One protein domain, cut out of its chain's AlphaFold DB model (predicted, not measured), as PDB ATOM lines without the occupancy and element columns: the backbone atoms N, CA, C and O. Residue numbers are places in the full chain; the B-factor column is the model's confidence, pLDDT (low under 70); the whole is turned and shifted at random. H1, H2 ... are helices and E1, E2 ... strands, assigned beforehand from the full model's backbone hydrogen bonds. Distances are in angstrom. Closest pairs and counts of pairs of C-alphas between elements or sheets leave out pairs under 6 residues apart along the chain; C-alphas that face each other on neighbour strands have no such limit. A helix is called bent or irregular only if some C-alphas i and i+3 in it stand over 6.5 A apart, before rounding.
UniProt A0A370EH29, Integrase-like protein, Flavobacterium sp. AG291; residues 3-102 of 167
ATOM      1  N   ALA A   3     -58.637  85.950  13.025       93.69
ATOM      2  CA  ALA A   3     -58.466  85.090  14.184       93.69
ATOM      3  C   ALA A   3     -58.212  83.649  13.737       93.69
ATOM      4  O   ALA A   3     -58.737  83.199  12.715       93.69
ATOM      5  N   VAL A   4     -57.430  82.918  14.527       94.88
ATOM      6  CA  VAL A   4     -57.117  81.508  14.290       94.88
ATOM      7  C   VAL A   4     -57.685  80.670  15.428       94.88
ATOM      8  O   VAL A   4     -57.527  81.002  16.595       94.88
ATOM      9  N   ASN A   5     -58.349  79.569  15.088       94.31
ATOM     10  CA  ASN A   5     -58.898  78.623  16.055       94.31
ATOM     11  C   ASN A   5     -58.452  77.200  15.732       94.31
ATOM     12  O   ASN A   5     -58.443  76.798  14.571       94.31
ATOM     13  N   PHE A   6     -58.180  76.404  16.761       94.38
ATOM     14  CA  PHE A   6     -57.851  74.986  16.621       94.38
ATOM     15  C   PHE A   6     -59.023  74.116  17.078       94.38
ATOM     16  O   PHE A   6     -59.678  74.412  18.080       94.38
ATOM     17  N   LEU A   7     -59.309  73.041  16.345       93.38
ATOM     18  CA  LEU A   7     -60.426  72.137  16.618       93.38
ATOM     19  C   LEU A   7     -60.017  70.675  16.445       93.38
ATOM     20  O   LEU A   7     -59.343  70.312  15.484       93.38
ATOM     21  N   TYR A   8     -60.540  69.817  17.316       93.25
ATOM     22  CA  TYR A   8     -60.517  68.371  17.129       93.25
ATOM     23  C   TYR A   8     -61.809  67.932  16.430       93.25
ATOM     24  O   TYR A   8     -62.899  68.144  16.961       93.25
ATOM     25  N   ARG A   9     -61.707  67.359  15.226       89.44
ATOM     26  CA  ARG A   9     -62.865  66.957  14.392       89.44
ATOM     27  C   ARG A   9     -62.918  65.458  14.081       89.44
ATOM     28  O   ARG A   9     -63.855  65.012  13.432       89.44
ATOM     29  N   SER A  10     -61.922  64.695  14.524       89.31
ATOM     30  CA  SER A  10     -61.843  63.252  14.290       89.31
ATOM     31  C   SER A  10     -62.670  62.463  15.310       89.31
ATOM     32  O   SER A  10     -62.892  62.911  16.433       89.31
ATOM     33  N   ASN A  11     -63.072  61.249  14.936       89.00
ATOM     34  CA  ASN A  11     -63.657  60.274  15.862       89.00
ATOM     35  C   ASN A  11     -62.610  59.353  16.500       89.00
ATOM     36  O   ASN A  11     -62.937  58.642  17.448       89.00
ATOM     37  N   LYS A  12     -61.369  59.377  16.000       92.31
ATOM     38  CA  LYS A  12     -60.257  58.571  16.516       92.31
ATOM     39  C   LYS A  12     -59.856  59.018  17.923       92.31
ATOM     40  O   LYS A  12     -60.191  60.127  18.349       92.31
ATOM     41  N   GLU A  13     -59.121  58.162  18.622       90.38
ATOM     42  CA  GLU A  13     -58.536  58.484  19.926       90.38
ATOM     43  C   GLU A  13     -57.459  59.568  19.815       90.38
ATOM     44  O   GLU A  13     -57.404  60.459  20.660       90.38
ATOM     45  N   SER A  14     -56.683  59.541  18.731       92.19
ATOM     46  CA  SER A  14     -55.667  60.534  18.401       92.19
ATOM     47  C   SER A  14     -55.825  61.008  16.958       92.19
ATOM     48  O   SER A  14     -56.170  60.222  16.063       92.19
ATOM     49  N   ALA A  15     -55.661  62.313  16.738       93.75
ATOM     50  CA  ALA A  15     -55.735  62.918  15.415       93.75
ATOM     51  C   ALA A  15     -55.088  64.303  15.368       93.75
ATOM     52  O   ALA A  15     -54.944  64.995  16.378       93.75
ATOM     53  N   HIS A  16     -54.781  64.729  14.148       95.12
ATOM     54  CA  HIS A  16     -54.339  66.081  13.856       95.12
ATOM     55  C   HIS A  16     -55.415  67.127  14.160       95.12
ATOM     56  O   HIS A  16     -56.599  66.943  13.855       95.12
ATOM     57  N   LEU A  17     -54.987  68.259  14.716       94.62
ATOM     58  CA  LEU A  17     -55.851  69.414  14.912       94.62
ATOM     59  C   LEU A  17     -56.160  70.096  13.581       94.62
ATOM     60  O   LEU A  17     -55.279  70.301  12.744       94.62
ATOM     61  N   ILE A  18     -57.413  70.503  13.419       95.00
ATOM     62  CA  ILE A  18     -57.853  71.360  12.323       95.00
ATOM     63  C   ILE A  18     -57.652  72.810  12.743       95.00
ATOM     64  O   ILE A  18     -58.216  73.249  13.746       95.00
ATOM     65  N   LEU A  19     -56.896  73.556  11.952       95.75
ATOM     66  CA  LEU A  19     -56.782  74.999  12.065       95.75
ATOM     67  C   LEU A  19     -57.896  75.665  11.261       95.75
ATOM     68  O   LEU A  19     -58.133  75.296  10.114       95.75
ATOM     69  N   ARG A  20     -58.566  76.658  11.846       95.69
ATOM     70  CA  ARG A  20     -59.525  77.535  11.171       95.69
ATOM     71  C   ARG A  20     -59.035  78.970  11.197       95.69
ATOM     72  O   ARG A  20     -58.787  79.497  12.274       95.69
ATOM     73  N   LEU A  21     -58.972  79.591  10.029       95.62
ATOM     74  CA  LEU A  21     -58.782  81.024   9.862       95.62
ATOM     75  C   LEU A  21     -60.151  81.682   9.694       95.62
ATOM     76  O   LEU A  21     -60.928  81.274   8.828       95.62
ATOM     77  N   LEU A  22     -60.438  82.684  10.518       95.31
ATOM     78  CA  LEU A  22     -61.670  83.461  10.498       95.31
ATOM     79  C   LEU A  22     -61.324  84.924  10.283       95.31
ATOM     80  O   LEU A  22     -60.486  85.465  10.998       95.31
ATOM     81  N   TYR A  23     -61.980  85.581   9.340       93.62
ATOM     82  CA  TYR A  23     -61.836  87.020   9.167       93.62
ATOM     83  C   TYR A  23     -63.106  87.617   8.577       93.62
ATOM     84  O   TYR A  23     -63.901  86.926   7.942       93.62
ATOM     85  N   ARG A  24     -63.284  88.919   8.793       92.69
ATOM     86  CA  ARG A  24     -64.382  89.690   8.217       92.69
ATOM     87  C   ARG A  24     -63.835  90.707   7.233       92.69
ATOM     88  O   ARG A  24     -62.917  91.454   7.580       92.69
ATOM     89  N   TYR A  25     -64.408  90.732   6.038       90.38
ATOM     90  CA  TYR A  25     -64.085  91.690   4.990       90.38
ATOM     91  C   TYR A  25     -65.363  92.079   4.249       90.38
ATOM     92  O   TYR A  25     -66.179  91.213   3.950       90.38
ATOM     93  N   ASP A  26     -65.554  93.376   4.003       88.69
ATOM     94  CA  ASP A  26     -66.736  93.911   3.310       88.69
ATOM     95  C   ASP A  26     -68.074  93.370   3.866       88.69
ATOM     96  O   ASP A  26     -68.920  92.825   3.159       88.69
ATOM     97  N   ASN A  27     -68.224  93.422   5.196       89.50
ATOM     98  CA  ASN A  27     -69.359  92.879   5.958       89.50
ATOM     99  C   ASN A  27     -69.632  91.369   5.814       89.50
ATOM    100  O   ASN A  27     -70.554  90.873   6.469       89.50
ATOM    101  N   LYS A  28     -68.809  90.626   5.068       90.62
ATOM    102  CA  LYS A  28     -68.889  89.172   4.901       90.62
ATOM    103  C   LYS A  28     -67.891  88.458   5.802       90.62
ATOM    104  O   LYS A  28     -66.735  88.867   5.931       90.62
ATOM    105  N   ASP A  29     -68.354  87.371   6.404       92.69
ATOM    106  CA  ASP A  29     -67.537  86.513   7.251       92.69
ATOM    107  C   ASP A  29     -66.963  85.363   6.425       92.69
ATOM    108  O   ASP A  29     -67.691  84.613   5.771       92.69
ATOM    109  N   TYR A  30     -65.645  85.214   6.479       92.88
ATOM    110  CA  TYR A  30     -64.906  84.165   5.796       92.88
ATOM    111  C   TYR A  30     -64.342  83.196   6.818       92.88
ATOM    112  O   TYR A  30     -63.746  83.598   7.821       92.88
ATOM    113  N   VAL A  31     -64.517  81.902   6.547       94.06
ATOM    114  CA  VAL A  31     -63.955  80.853   7.388       94.06
ATOM    115  C   VAL A  31     -63.341  79.750   6.543       94.06
ATOM    116  O   VAL A  31     -64.048  78.970   5.907       94.06
ATOM    117  N   PHE A  32     -62.022  79.634   6.620       93.94
ATOM    118  CA  PHE A  32     -61.259  78.574   5.969       93.94
ATOM    119  C   PHE A  32     -60.681  77.629   7.010       93.94
ATOM    120  O   PHE A  32     -60.402  78.034   8.136       93.94
ATOM    121  N   GLY A  33     -60.531  76.354   6.654       93.31
ATOM    122  CA  GLY A  33     -59.982  75.353   7.557       93.31
ATOM    123  C   GLY A  33     -59.061  74.372   6.850       93.31
ATOM    124  O   GLY A  33     -59.344  73.964   5.725       93.31
ATOM    125  N   THR A  34     -57.987  73.989   7.533       94.19
ATOM    126  CA  THR A  34     -57.000  73.016   7.059       94.19
ATOM    127  C   THR A  34     -56.488  72.140   8.204       94.19
ATOM    128  O   THR A  34     -56.610  72.497   9.376       94.19
ATOM    129  N   SER A  35     -55.944  70.968   7.880       93.25
ATOM    130  CA  SER A  35     -55.330  70.082   8.868       93.25
ATOM    131  C   SER A  35     -53.908  70.534   9.181       93.25
ATOM    132  O   SER A  35     -53.122  70.809   8.282       93.25
ATOM    133  N   THR A  36     -53.555  70.555  10.462       93.38
ATOM    134  CA  THR A  36     -52.162  70.710  10.905       93.38
ATOM    135  C   THR A  36     -51.452  69.352  10.942       93.38
ATOM    136  O   THR A  36     -52.085  68.316  10.734       93.38
ATOM    137  N   LYS A  37     -50.144  69.341  11.236       91.88
ATOM    138  CA  LYS A  37     -49.396  68.122  11.606       91.88
ATOM    139  C   LYS A  37     -49.323  67.924  13.127       91.88
ATOM    140  O   LYS A  37     -48.596  67.062  13.601       91.88
ATOM    141  N   TYR A  38     -50.047  68.739  13.900       90.62
ATOM    142  CA  TYR A  38     -50.033  68.670  15.358       90.62
ATOM    143  C   TYR A  38     -51.082  67.671  15.848       90.62
ATOM    144  O   TYR A  38     -52.284  67.940  15.782       90.62
ATOM    145  N   GLU A  39     -50.626  66.506  16.294       92.88
ATOM    146  CA  GLU A  39     -51.475  65.420  16.773       92.88
ATOM    147  C   GLU A  39     -51.734  65.530  18.282       92.88
ATOM    148  O   GLU A  39     -50.824  65.760  19.078       92.88
ATOM    149  N   VAL A  40     -52.994  65.360  18.689       92.19
ATOM    150  CA  VAL A  40     -53.395  65.314  20.101       92.19
ATOM    151  C   VAL A  40     -54.421  64.214  20.334       92.19
ATOM    152  O   VAL A  40     -55.150  63.828  19.418       92.19
ATOM    153  N   SER A  41     -54.545  63.764  21.584       93.00
ATOM    154  CA  SER A  41     -55.625  62.856  21.960       93.00
ATOM    155  C   SER A  41     -56.948  63.601  22.160       93.00
ATOM    156  O   SER A  41     -57.001  64.727  22.674       93.00
ATOM    157  N   LYS A  42     -58.048  62.937  21.798       91.56
ATOM    158  CA  LYS A  42     -59.419  63.422  21.992       91.56
ATOM    159  C   LYS A  42     -59.702  63.724  23.460       91.56
ATOM    160  O   LYS A  42     -60.342  64.731  23.774       91.56
ATOM    161  N   GLU A  43     -59.236  62.861  24.358       89.12
ATOM    162  CA  GLU A  43     -59.420  63.030  25.796       89.12
ATOM    163  C   GLU A  43     -58.737  64.300  26.307       89.12
ATOM    164  O   GLU A  43     -59.388  65.120  26.960       89.12
ATOM    165  N   TYR A  44     -57.469  64.508  25.947       89.31
ATOM    166  CA  TYR A  44     -56.737  65.709  26.333       89.31
ATOM    167  C   TYR A  44     -57.442  66.973  25.819       89.31
ATOM    168  O   TYR A  44     -57.747  67.883  26.597       89.31
ATOM    169  N   TRP A  45     -57.762  67.021  24.520       92.38
ATOM    170  CA  TRP A  45     -58.337  68.216  23.895       92.38
ATOM    171  C   TRP A  45     -59.707  68.594  24.474       92.38
ATOM    172  O   TRP A  45     -59.996  69.773  24.679       92.38
ATOM    173  N   SER A  46     -60.548  67.596  24.763       86.56
ATOM    174  CA  SER A  46     -61.911  67.814  25.262       86.56
ATOM    175  C   SER A  46     -61.978  68.083  26.765       86.56
ATOM    176  O   SER A  46     -62.745  68.947  27.188       86.56
ATOM    177  N   LYS A  47     -61.188  67.371  27.581       86.06
ATOM    178  CA  LYS A  47     -61.323  67.403  29.047       86.06
ATOM    179  C   LYS A  47     -60.271  68.258  29.753       86.06
ATOM    180  O   LYS A  47     -60.522  68.714  30.868       86.06
ATOM    181  N   GLN A  48     -59.097  68.450  29.149       85.19
ATOM    182  CA  GLN A  48     -57.920  68.963  29.863       85.19
ATOM    183  C   GLN A  48     -57.396  70.278  29.285       85.19
ATOM    184  O   GLN A  48     -57.059  71.176  30.048       85.19
ATOM    185  N   HIS A  49     -57.410  70.454  27.962       85.50
ATOM    186  CA  HIS A  49     -56.764  71.592  27.298       85.50
ATOM    187  C   HIS A  49     -57.287  72.982  27.720       85.50
ATOM    188  O   HIS A  49     -56.534  73.953  27.705       85.50
ATOM    189  N   LYS A  50     -58.560  73.098  28.125       81.62
ATOM    190  CA  LYS A  50     -59.162  74.358  28.617       81.62
ATOM    191  C   LYS A  50     -59.313  74.422  30.137       81.62
ATOM    192  O   LYS A  50     -59.720  75.451  30.671       81.62
ATOM    193  N   LYS A  51     -59.045  73.320  30.838       85.62
ATOM    194  CA  LYS A  51     -59.250  73.224  32.282       85.62
ATOM    195  C   LYS A  51     -58.013  73.748  33.008       85.62
ATOM    196  O   LYS A  51     -56.893  73.584  32.534       85.62
ATOM    197  N   ARG A  52     -58.213  74.342  34.185       78.62
ATOM    198  CA  ARG A  52     -57.118  74.595  35.126       78.62
ATOM    199  C   ARG A  52     -56.700  73.266  35.753       78.62
ATOM    200  O   ARG A  52     -57.492  72.639  36.459       78.62
ATOM    201  N   LEU A  53     -55.481  72.834  35.460       83.25
ATOM    202  CA  LEU A  53     -54.905  71.595  35.973       83.25
ATOM    203  C   LEU A  53     -54.182  71.867  37.300       83.25
ATOM    204  O   LEU A  53     -53.843  73.011  37.606       83.25
ATOM    205  N   LYS A  54     -54.039  70.826  38.125       82.44
ATOM    206  CA  LYS A  54     -53.330  70.880  39.420       82.44
ATOM    207  C   LYS A  54     -51.994  70.138  39.385       82.44
ATOM    208  O   LYS A  54     -51.125  70.428  40.193       82.44
ATOM    209  N   ASP A  55     -51.883  69.181  38.473       85.50
ATOM    210  CA  ASP A  55     -50.697  68.368  38.251       85.50
ATOM    211  C   ASP A  55     -49.675  69.157  37.422       85.50
ATOM    212  O   ASP A  55     -50.029  69.707  36.375       85.50
ATOM    213  N   ILE A  56     -48.438  69.228  37.914       82.56
ATOM    214  CA  ILE A  56     -47.345  70.013  37.331       82.56
ATOM    215  C   ILE A  56     -47.011  69.503  35.924       82.56
ATOM    216  O   ILE A  56     -46.973  70.309  34.993       82.56
ATOM    217  N   ASP A  57     -46.899  68.186  35.733       84.50
ATOM    218  CA  ASP A  57     -46.536  67.594  34.438       84.50
ATOM    219  C   ASP A  57     -47.592  67.913  33.372       84.50
ATOM    220  O   ASP A  57     -47.295  68.216  32.210       84.50
ATOM    221  N   MET A  58     -48.868  67.903  33.769       81.94
ATOM    222  CA  MET A  58     -49.952  68.242  32.852       81.94
ATOM    223  C   MET A  58     -50.023  69.743  32.542       81.94
ATOM    224  O   MET A  58     -50.406  70.109  31.425       81.94
ATOM    225  N   ILE A  59     -49.653  70.609  33.493       85.94
ATOM    226  CA  ILE A  59     -49.549  72.061  33.279       85.94
ATOM    227  C   ILE A  59     -48.433  72.361  32.274       85.94
ATOM    228  O   ILE A  59     -48.665  73.108  31.321       85.94
ATOM    229  N   GLU A  60     -47.257  71.755  32.436       87.94
ATOM    230  CA  GLU A  60     -46.134  71.930  31.511       87.94
ATOM    231  C   GLU A  60     -46.489  71.448  30.105       87.94
ATOM    232  O   GLU A  60     -46.300  72.169  29.122       87.94
ATOM    233  N   ARG A  61     -47.114  70.270  29.994       87.25
ATOM    234  CA  ARG A  61     -47.609  69.761  28.710       87.25
ATOM    235  C   ARG A  61     -48.600  70.724  28.056       87.25
ATOM    236  O   ARG A  61     -48.524  70.962  26.851       87.25
ATOM    237  N   GLN A  62     -49.530  71.290  28.824       87.50
ATOM    238  CA  GLN A  62     -50.494  72.269  28.319       87.50
ATOM    239  C   GLN A  62     -49.817  73.565  27.866       87.50
ATOM    240  O   GLN A  62     -50.195  74.113  26.827       87.50
ATOM    241  N   ALA A  63     -48.808  74.035  28.602       89.75
ATOM    242  CA  ALA A  63     -48.020  75.204  28.237       89.75
ATOM    243  C   ALA A  63     -47.239  74.974  26.935       89.75
ATOM    244  O   ALA A  63     -47.297  75.823  26.047       89.75
ATOM    245  N   ASN A  64     -46.603  73.809  26.778       91.00
ATOM    246  CA  ASN A  64     -45.873  73.433  25.565       91.00
ATOM    247  C   ASN A  64     -46.797  73.366  24.344       91.00
ATOM    248  O   ASN A  64     -46.519  73.997  23.326       91.00
ATOM    249  N   ILE A  65     -47.949  72.698  24.475       91.44
ATOM    250  CA  ILE A  65     -48.951  72.637  23.401       91.44
ATOM    251  C   ILE A  65     -49.418  74.046  23.032       91.44
ATOM    252  O   ILE A  65     -49.445  74.401  21.857       91.44
ATOM    253  N   LYS A  66     -49.740  74.892  24.018       92.06
ATOM    254  CA  LYS A  66     -50.151  76.276  23.759       92.06
ATOM    255  C   LYS A  66     -49.047  77.084  23.071       92.06
ATOM    256  O   LYS A  66     -49.342  77.836  22.149       92.06
ATOM    257  N   ALA A  67     -47.794  76.926  23.491       93.81
ATOM    258  CA  ALA A  67     -46.657  77.594  22.868       93.81
ATOM    259  C   ALA A  67     -46.488  77.174  21.401       93.81
ATOM    260  O   ALA A  67     -46.268  78.031  20.546       93.81
ATOM    261  N   ASP A  68     -46.641  75.887  21.087       92.81
ATOM    262  CA  ASP A  68     -46.540  75.388  19.714       92.81
ATOM    263  C   ASP A  68     -47.704  75.847  18.832       92.81
ATOM    264  O   ASP A  68     -47.483  76.293  17.704       92.81
ATOM    265  N   LEU A  69     -48.935  75.820  19.350       93.94
ATOM    266  CA  LEU A  69     -50.099  76.349  18.634       93.94
ATOM    267  C   LEU A  69     -49.965  77.859  18.387       93.94
ATOM    268  O   LEU A  69     -50.239  78.317  17.277       93.94
ATOM    269  N   ASN A  70     -49.450  78.613  19.363       94.19
ATOM    270  CA  ASN A  70     -49.175  80.043  19.216       94.19
ATOM    271  C   ASN A  70     -48.132  80.328  18.123       94.19
ATOM    272  O   ASN A  70     -48.230  81.345  17.440       94.19
ATOM    273  N   LYS A  71     -47.122  79.466  17.931       94.75
ATOM    274  CA  LYS A  71     -46.152  79.625  16.828       94.75
ATOM    275  C   LYS A  71     -46.842  79.511  15.465       94.75
ATOM    276  O   LYS A  71     -46.594  80.348  14.598       94.75
ATOM    277  N   ILE A  72     -47.727  78.522  15.302       94.25
ATOM    278  CA  ILE A  72     -48.514  78.324  14.073       94.25
ATOM    279  C   ILE A  72     -49.449  79.517  13.845       94.25
ATOM    280  O   ILE A  72     -49.485  80.080  12.752       94.25
ATOM    281  N   GLU A  73     -50.178  79.932  14.881       94.75
ATOM    282  CA  GLU A  73     -51.081  81.084  14.830       94.75
ATOM    283  C   GLU A  73     -50.345  82.362  14.419       94.75
ATOM    284  O   GLU A  73     -50.749  83.027  13.466       94.75
ATOM    285  N   ASN A  74     -49.222  82.670  15.073       94.44
ATOM    286  CA  ASN A  74     -48.423  83.851  14.760       94.44
ATOM    287  C   ASN A  74     -47.899  83.837  13.322       94.44
ATOM    288  O   ASN A  74     -47.863  84.887  12.684       94.44
ATOM    289  N   HIS A  75     -47.488  82.676  12.804       93.69
ATOM    290  CA  HIS A  75     -47.045  82.554  11.417       93.69
ATOM    291  C   HIS A  75     -48.168  82.918  10.435       93.69
ATOM    292  O   HIS A  75     -47.966  83.745   9.551       93.69
ATOM    293  N   ILE A  76     -49.367  82.369  10.639       93.88
ATOM    294  CA  ILE A  76     -50.514  82.605   9.752       93.88
ATOM    295  C   ILE A  76     -51.020  84.039   9.858       93.88
ATOM    296  O   ILE A  76     -51.316  84.646   8.836       93.88
ATOM    297  N   LEU A  77     -51.115  84.602  11.066       94.44
ATOM    298  CA  LEU A  77     -51.576  85.980  11.248       94.44
ATOM    299  C   LEU A  77     -50.591  86.997  10.658       94.44
ATOM    300  O   LEU A  77     -51.023  87.988  10.073       94.44
ATOM    301  N   LYS A  78     -49.277  86.746  10.753       93.69
ATOM    302  CA  LYS A  78     -48.267  87.566  10.063       93.69
ATOM    303  C   LYS A  78     -48.421  87.473   8.548       93.69
ATOM    304  O   LYS A  78     -48.581  88.505   7.905       93.69
ATOM    305  N   ALA A  79     -48.483  86.257   8.002       91.25
ATOM    306  CA  ALA A  79     -48.679  86.044   6.570       91.25
ATOM    307  C   ALA A  79     -49.993  86.663   6.061       91.25
ATOM    308  O   ALA A  79     -50.028  87.216   4.965       91.25
ATOM    309  N   PHE A  80     -51.066  86.607   6.857       93.12
ATOM    310  CA  PHE A  80     -52.355  87.231   6.554       93.12
ATOM    311  C   PHE A  80     -52.223  88.752   6.433       93.12
ATOM    312  O   PHE A  80     -52.726  89.328   5.477       93.12
ATOM    313  N   ASN A  81     -51.536  89.397   7.380       91.50
ATOM    314  CA  ASN A  81     -51.361  90.851   7.380       91.50
ATOM    315  C   ASN A  81     -50.463  91.347   6.234       91.50
ATOM    316  O   ASN A  81     -50.591  92.494   5.818       91.50
ATOM    317  N   GLU A  82     -49.554  90.503   5.745       89.94
ATOM    318  CA  GLU A  82     -48.671  90.797   4.607       89.94
ATOM    319  C   GLU A  82     -49.315  90.478   3.245       89.94
ATOM    320  O   GLU A  82     -48.829  90.936   2.211       89.94
ATOM    321  N   SER A  83     -50.395  89.689   3.227       88.00
ATOM    322  CA  SER A  83     -51.071  89.251   2.003       88.00
ATOM    323  C   SER A  83     -52.244  90.161   1.633       88.00
ATOM    324  O   SER A  83     -52.921  90.726   2.489       88.00
ATOM    325  N   ASP A  84     -52.536  90.248   0.336       85.12
ATOM    326  CA  ASP A  84     -53.770  90.871  -0.147       85.12
ATOM    327  C   ASP A  84     -54.973  89.974   0.180       85.12
ATOM    328  O   ASP A  84     -54.960  88.775  -0.113       85.12
ATOM    329  N   ILE A  85     -56.027  90.559   0.755       87.12
ATOM    330  CA  ILE A  85     -57.245  89.856   1.187       87.12
ATOM    331  C   ILE A  85     -57.908  89.094   0.029       87.12
ATOM    332  O   ILE A  85     -58.468  88.021   0.244       87.12
ATOM    333  N   SER A  86     -57.806  89.601  -1.204       83.88
ATOM    334  CA  SER A  86     -58.354  88.954  -2.404       83.88
ATOM    335  C   SER A  86     -57.705  87.605  -2.732       83.88
ATOM    336  O   SER A  86     -58.335  86.762  -3.370       83.88
ATOM    337  N   LEU A  87     -56.475  87.370  -2.266       83.06
ATOM    338  CA  LEU A  87     -55.730  86.125  -2.471       83.06
ATOM    339  C   LEU A  87     -55.993  85.089  -1.367       83.06
ATOM    340  O   LEU A  87     -55.546  83.946  -1.470       83.06
ATOM    341  N   ILE A  88     -56.711  85.465  -0.303       89.31
ATOM    342  CA  ILE A  88     -56.905  84.621   0.877       89.31
ATOM    343  C   ILE A  88     -58.058  83.652   0.637       89.31
ATOM    344  O   ILE A  88     -59.228  83.951   0.884       89.31
ATOM    345  N   ASN A  89     -57.699  82.451   0.199       89.50
ATOM    346  CA  ASN A  89     -58.602  81.324   0.013       89.50
ATOM    347  C   ASN A  89     -58.116  80.087   0.803       89.50
ATOM    348  O   ASN A  89     -57.162  80.141   1.587       89.50
ATOM    349  N   LYS A  90     -58.793  78.948   0.620       89.56
ATOM    350  CA  LYS A  90     -58.415  77.686   1.277       89.56
ATOM    351  C   LYS A  90     -57.009  77.214   0.877       89.56
ATOM    352  O   LYS A  90     -56.271  76.755   1.742       89.56
ATOM    353  N   GLU A  91     -56.655  77.345  -0.399       88.19
ATOM    354  CA  GLU A  91     -55.357  76.918  -0.937       88.19
ATOM    355  C   GLU A  91     -54.216  77.734  -0.331       88.19
ATOM    356  O   GLU A  91     -53.244  77.158   0.142       88.19
ATOM    357  N   TRP A  92     -54.378  79.056  -0.225       92.12
ATOM    358  CA  TRP A  92     -53.426  79.935   0.452       92.12
ATOM    359  C   TRP A  92     -53.146  79.461   1.883       92.12
ATOM    360  O   TRP A  92     -51.988  79.369   2.286       92.12
ATOM    361  N   LEU A  93     -54.189  79.095   2.640       92.69
ATOM    362  CA  LEU A  93     -54.038  78.624   4.019       92.69
ATOM    363  C   LEU A  93     -53.293  77.281   4.092       92.69
ATOM    364  O   LEU A  93     -52.460  77.083   4.977       92.69
ATOM    365  N   GLU A  94     -53.575  76.365   3.164       91.31
ATOM    366  CA  GLU A  94     -52.836  75.106   3.021       91.31
ATOM    367  C   GLU A  94     -51.363  75.357   2.680       91.31
ATOM    368  O   GLU A  94     -50.482  74.752   3.294       91.31
ATOM    369  N   THR A  95     -51.079  76.299   1.776       89.38
ATOM    370  CA  THR A  95     -49.714  76.709   1.441       89.38
ATOM    371  C   THR A  95     -48.986  77.267   2.658       89.38
ATOM    372  O   THR A  95     -47.887  76.802   2.936       89.38
ATOM    373  N   GLN A  96     -49.590  78.177   3.434       91.38
ATOM    374  CA  GLN A  96     -48.946  78.734   4.633       91.38
ATOM    375  C   GLN A  96     -48.618  77.650   5.669       91.38
ATOM    376  O   GLN A  96     -47.531  77.633   6.242       91.38
ATOM    377  N   ILE A  97     -49.523  76.690   5.881       91.25
ATOM    378  CA  ILE A  97     -49.256  75.549   6.765       91.25
ATOM    379  C   ILE A  97     -48.110  74.683   6.242       91.25
ATOM    380  O   ILE A  97     -47.240  74.274   7.014       91.25
ATOM    381  N   ASN A  98     -48.075  74.416   4.940       89.69
ATOM    382  CA  ASN A  98     -46.984  73.663   4.338       89.69
ATOM    383  C   ASN A  98     -45.652  74.413   4.468       89.69
ATOM    384  O   ASN A  98     -44.656  73.799   4.841       89.69
ATOM    385  N   THR A  99     -45.638  75.731   4.260       87.94
ATOM    386  CA  THR A  99     -44.456  76.580   4.455       87.94
ATOM    387  C   THR A  99     -43.981  76.565   5.906       87.94
ATOM    388  O   THR A  99     -42.781  76.452   6.141       87.94
ATOM    389  N   TYR A 100     -44.890  76.591   6.885       90.19
ATOM    390  CA  TYR A 100     -44.533  76.489   8.302       90.19
ATOM    391  C   TYR A 100     -43.781  75.187   8.630       90.19
ATOM    392  O   TYR A 100     -42.747  75.212   9.294       90.19
ATOM    393  N   TYR A 101     -44.284  74.039   8.160       87.44
ATOM    394  CA  TYR A 101     -43.670  72.731   8.436       87.44
ATOM    395  C   TYR A 101     -42.516  72.375   7.495       87.44
ATOM    396  O   TYR A 101     -41.753  71.446   7.764       87.44
ATOM    397  N   SER A 102     -42.419  73.043   6.353       84.94
ATOM    398  CA  SER A 102     -41.420  72.786   5.321       84.94
ATOM    399  C   SER A 102     -40.934  74.118   4.743       84.94
ATOM    400  O   SER A 102     -41.201  74.427   3.583       84.94
TER     401      SER A 102
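AT A GLANCE: This is residues 3 to 102 of the 167 residues of the protein "Integrase-like protein" of Flavobacterium sp. AG291 (UniProt A0A370EH29). A strongly twisted sheet of three strands, the long hairpin of E2 and E3 with the short E1 at the edge beside E2, has its three helices on one face, with no named helix on the other. The long helix H2 runs slantwise over E1 and E2, H3 runs along E3, and the short H1 follows directly on the end of E3, beside the strands. The printed part has 100 residues, with three named strands and three named helices in the order E1 E2 E3 H1 H2 H3; the sheet order is E1 - E2 - E3, antiparallel, and the class is mixed, helices and strands. It is only just compact, close to loose, with a radius of gyration of the C-alphas of 14.9 A and spans of 46 by 31 by 26 A.

IN THESE COORDINATES: In the sheet, E1 is residues 3 to 7, 13.3 A long, and its C-alpha 3 stands at (-58.466, 85.090, 14.184). E2 is residues 14 to 25, 34.9 A long. E3 is residues 28 to 41, 34.1 A long, and bends by 82 degrees at residue 37. H2 is residues 56 to 82, 38.8 A long, from C-alpha 56 at (-47.345, 70.013, 37.331). H3 is residues 90 to 101, 17.1 A long, ending at C-alpha 101 at (-43.670, 72.731, 8.436). H1 is residues 42 to 48, 9.7 A long; it is neither bent nor irregular, but only just: C-alphas 45 and 48 are 6.0 A apart.

HOW THE PARTS SIT: E1, E2 and E3 form a meander, each strand the antiparallel neighbour of the one before. In the hairpin of E1 and E2, N 5 and O 20 are within hydrogen-bond range at 2.8 A. In the hairpin of E2 and E3, N 19 and O 34 are at 2.8 A and N 17 and O 38 at 2.9 A. The helices and the sheet make two layers, with H1, H2 and H3 on the same face. H2 has a height over the sheet of 9.1 A and stands at 38 degrees to E2 on the local plane; its closest C-alphas to E1 are those of Glu 73 and Val 4, 6.1 A. H3, at a height of 8.6 A, lies over E3 at 25 degrees on the local plane; the closest C-alphas are those of Lys 90 and Phe 32, 5.6 A. H2 touches H3 with residues 72 to 79 alone, at a steep tilt of 55 degrees, opposite ways, closest at the C-alphas of Ile 76 and Gln 96, 6.6 A. H1 lies over none of the strands; it is near H2, with 6 pairs of C-alphas within 10 A, and apart from H3. In H1, H2 and H3 every O i to N i+4 pair is within hydrogen-bond range.

THE WHOLE: The C-alphas farthest apart are those of Asp 55 and Ser 86, 46.2 A. The printed part has no cut and no long link. Its mean pLDDT is 90.5, and no printed residue is under 70.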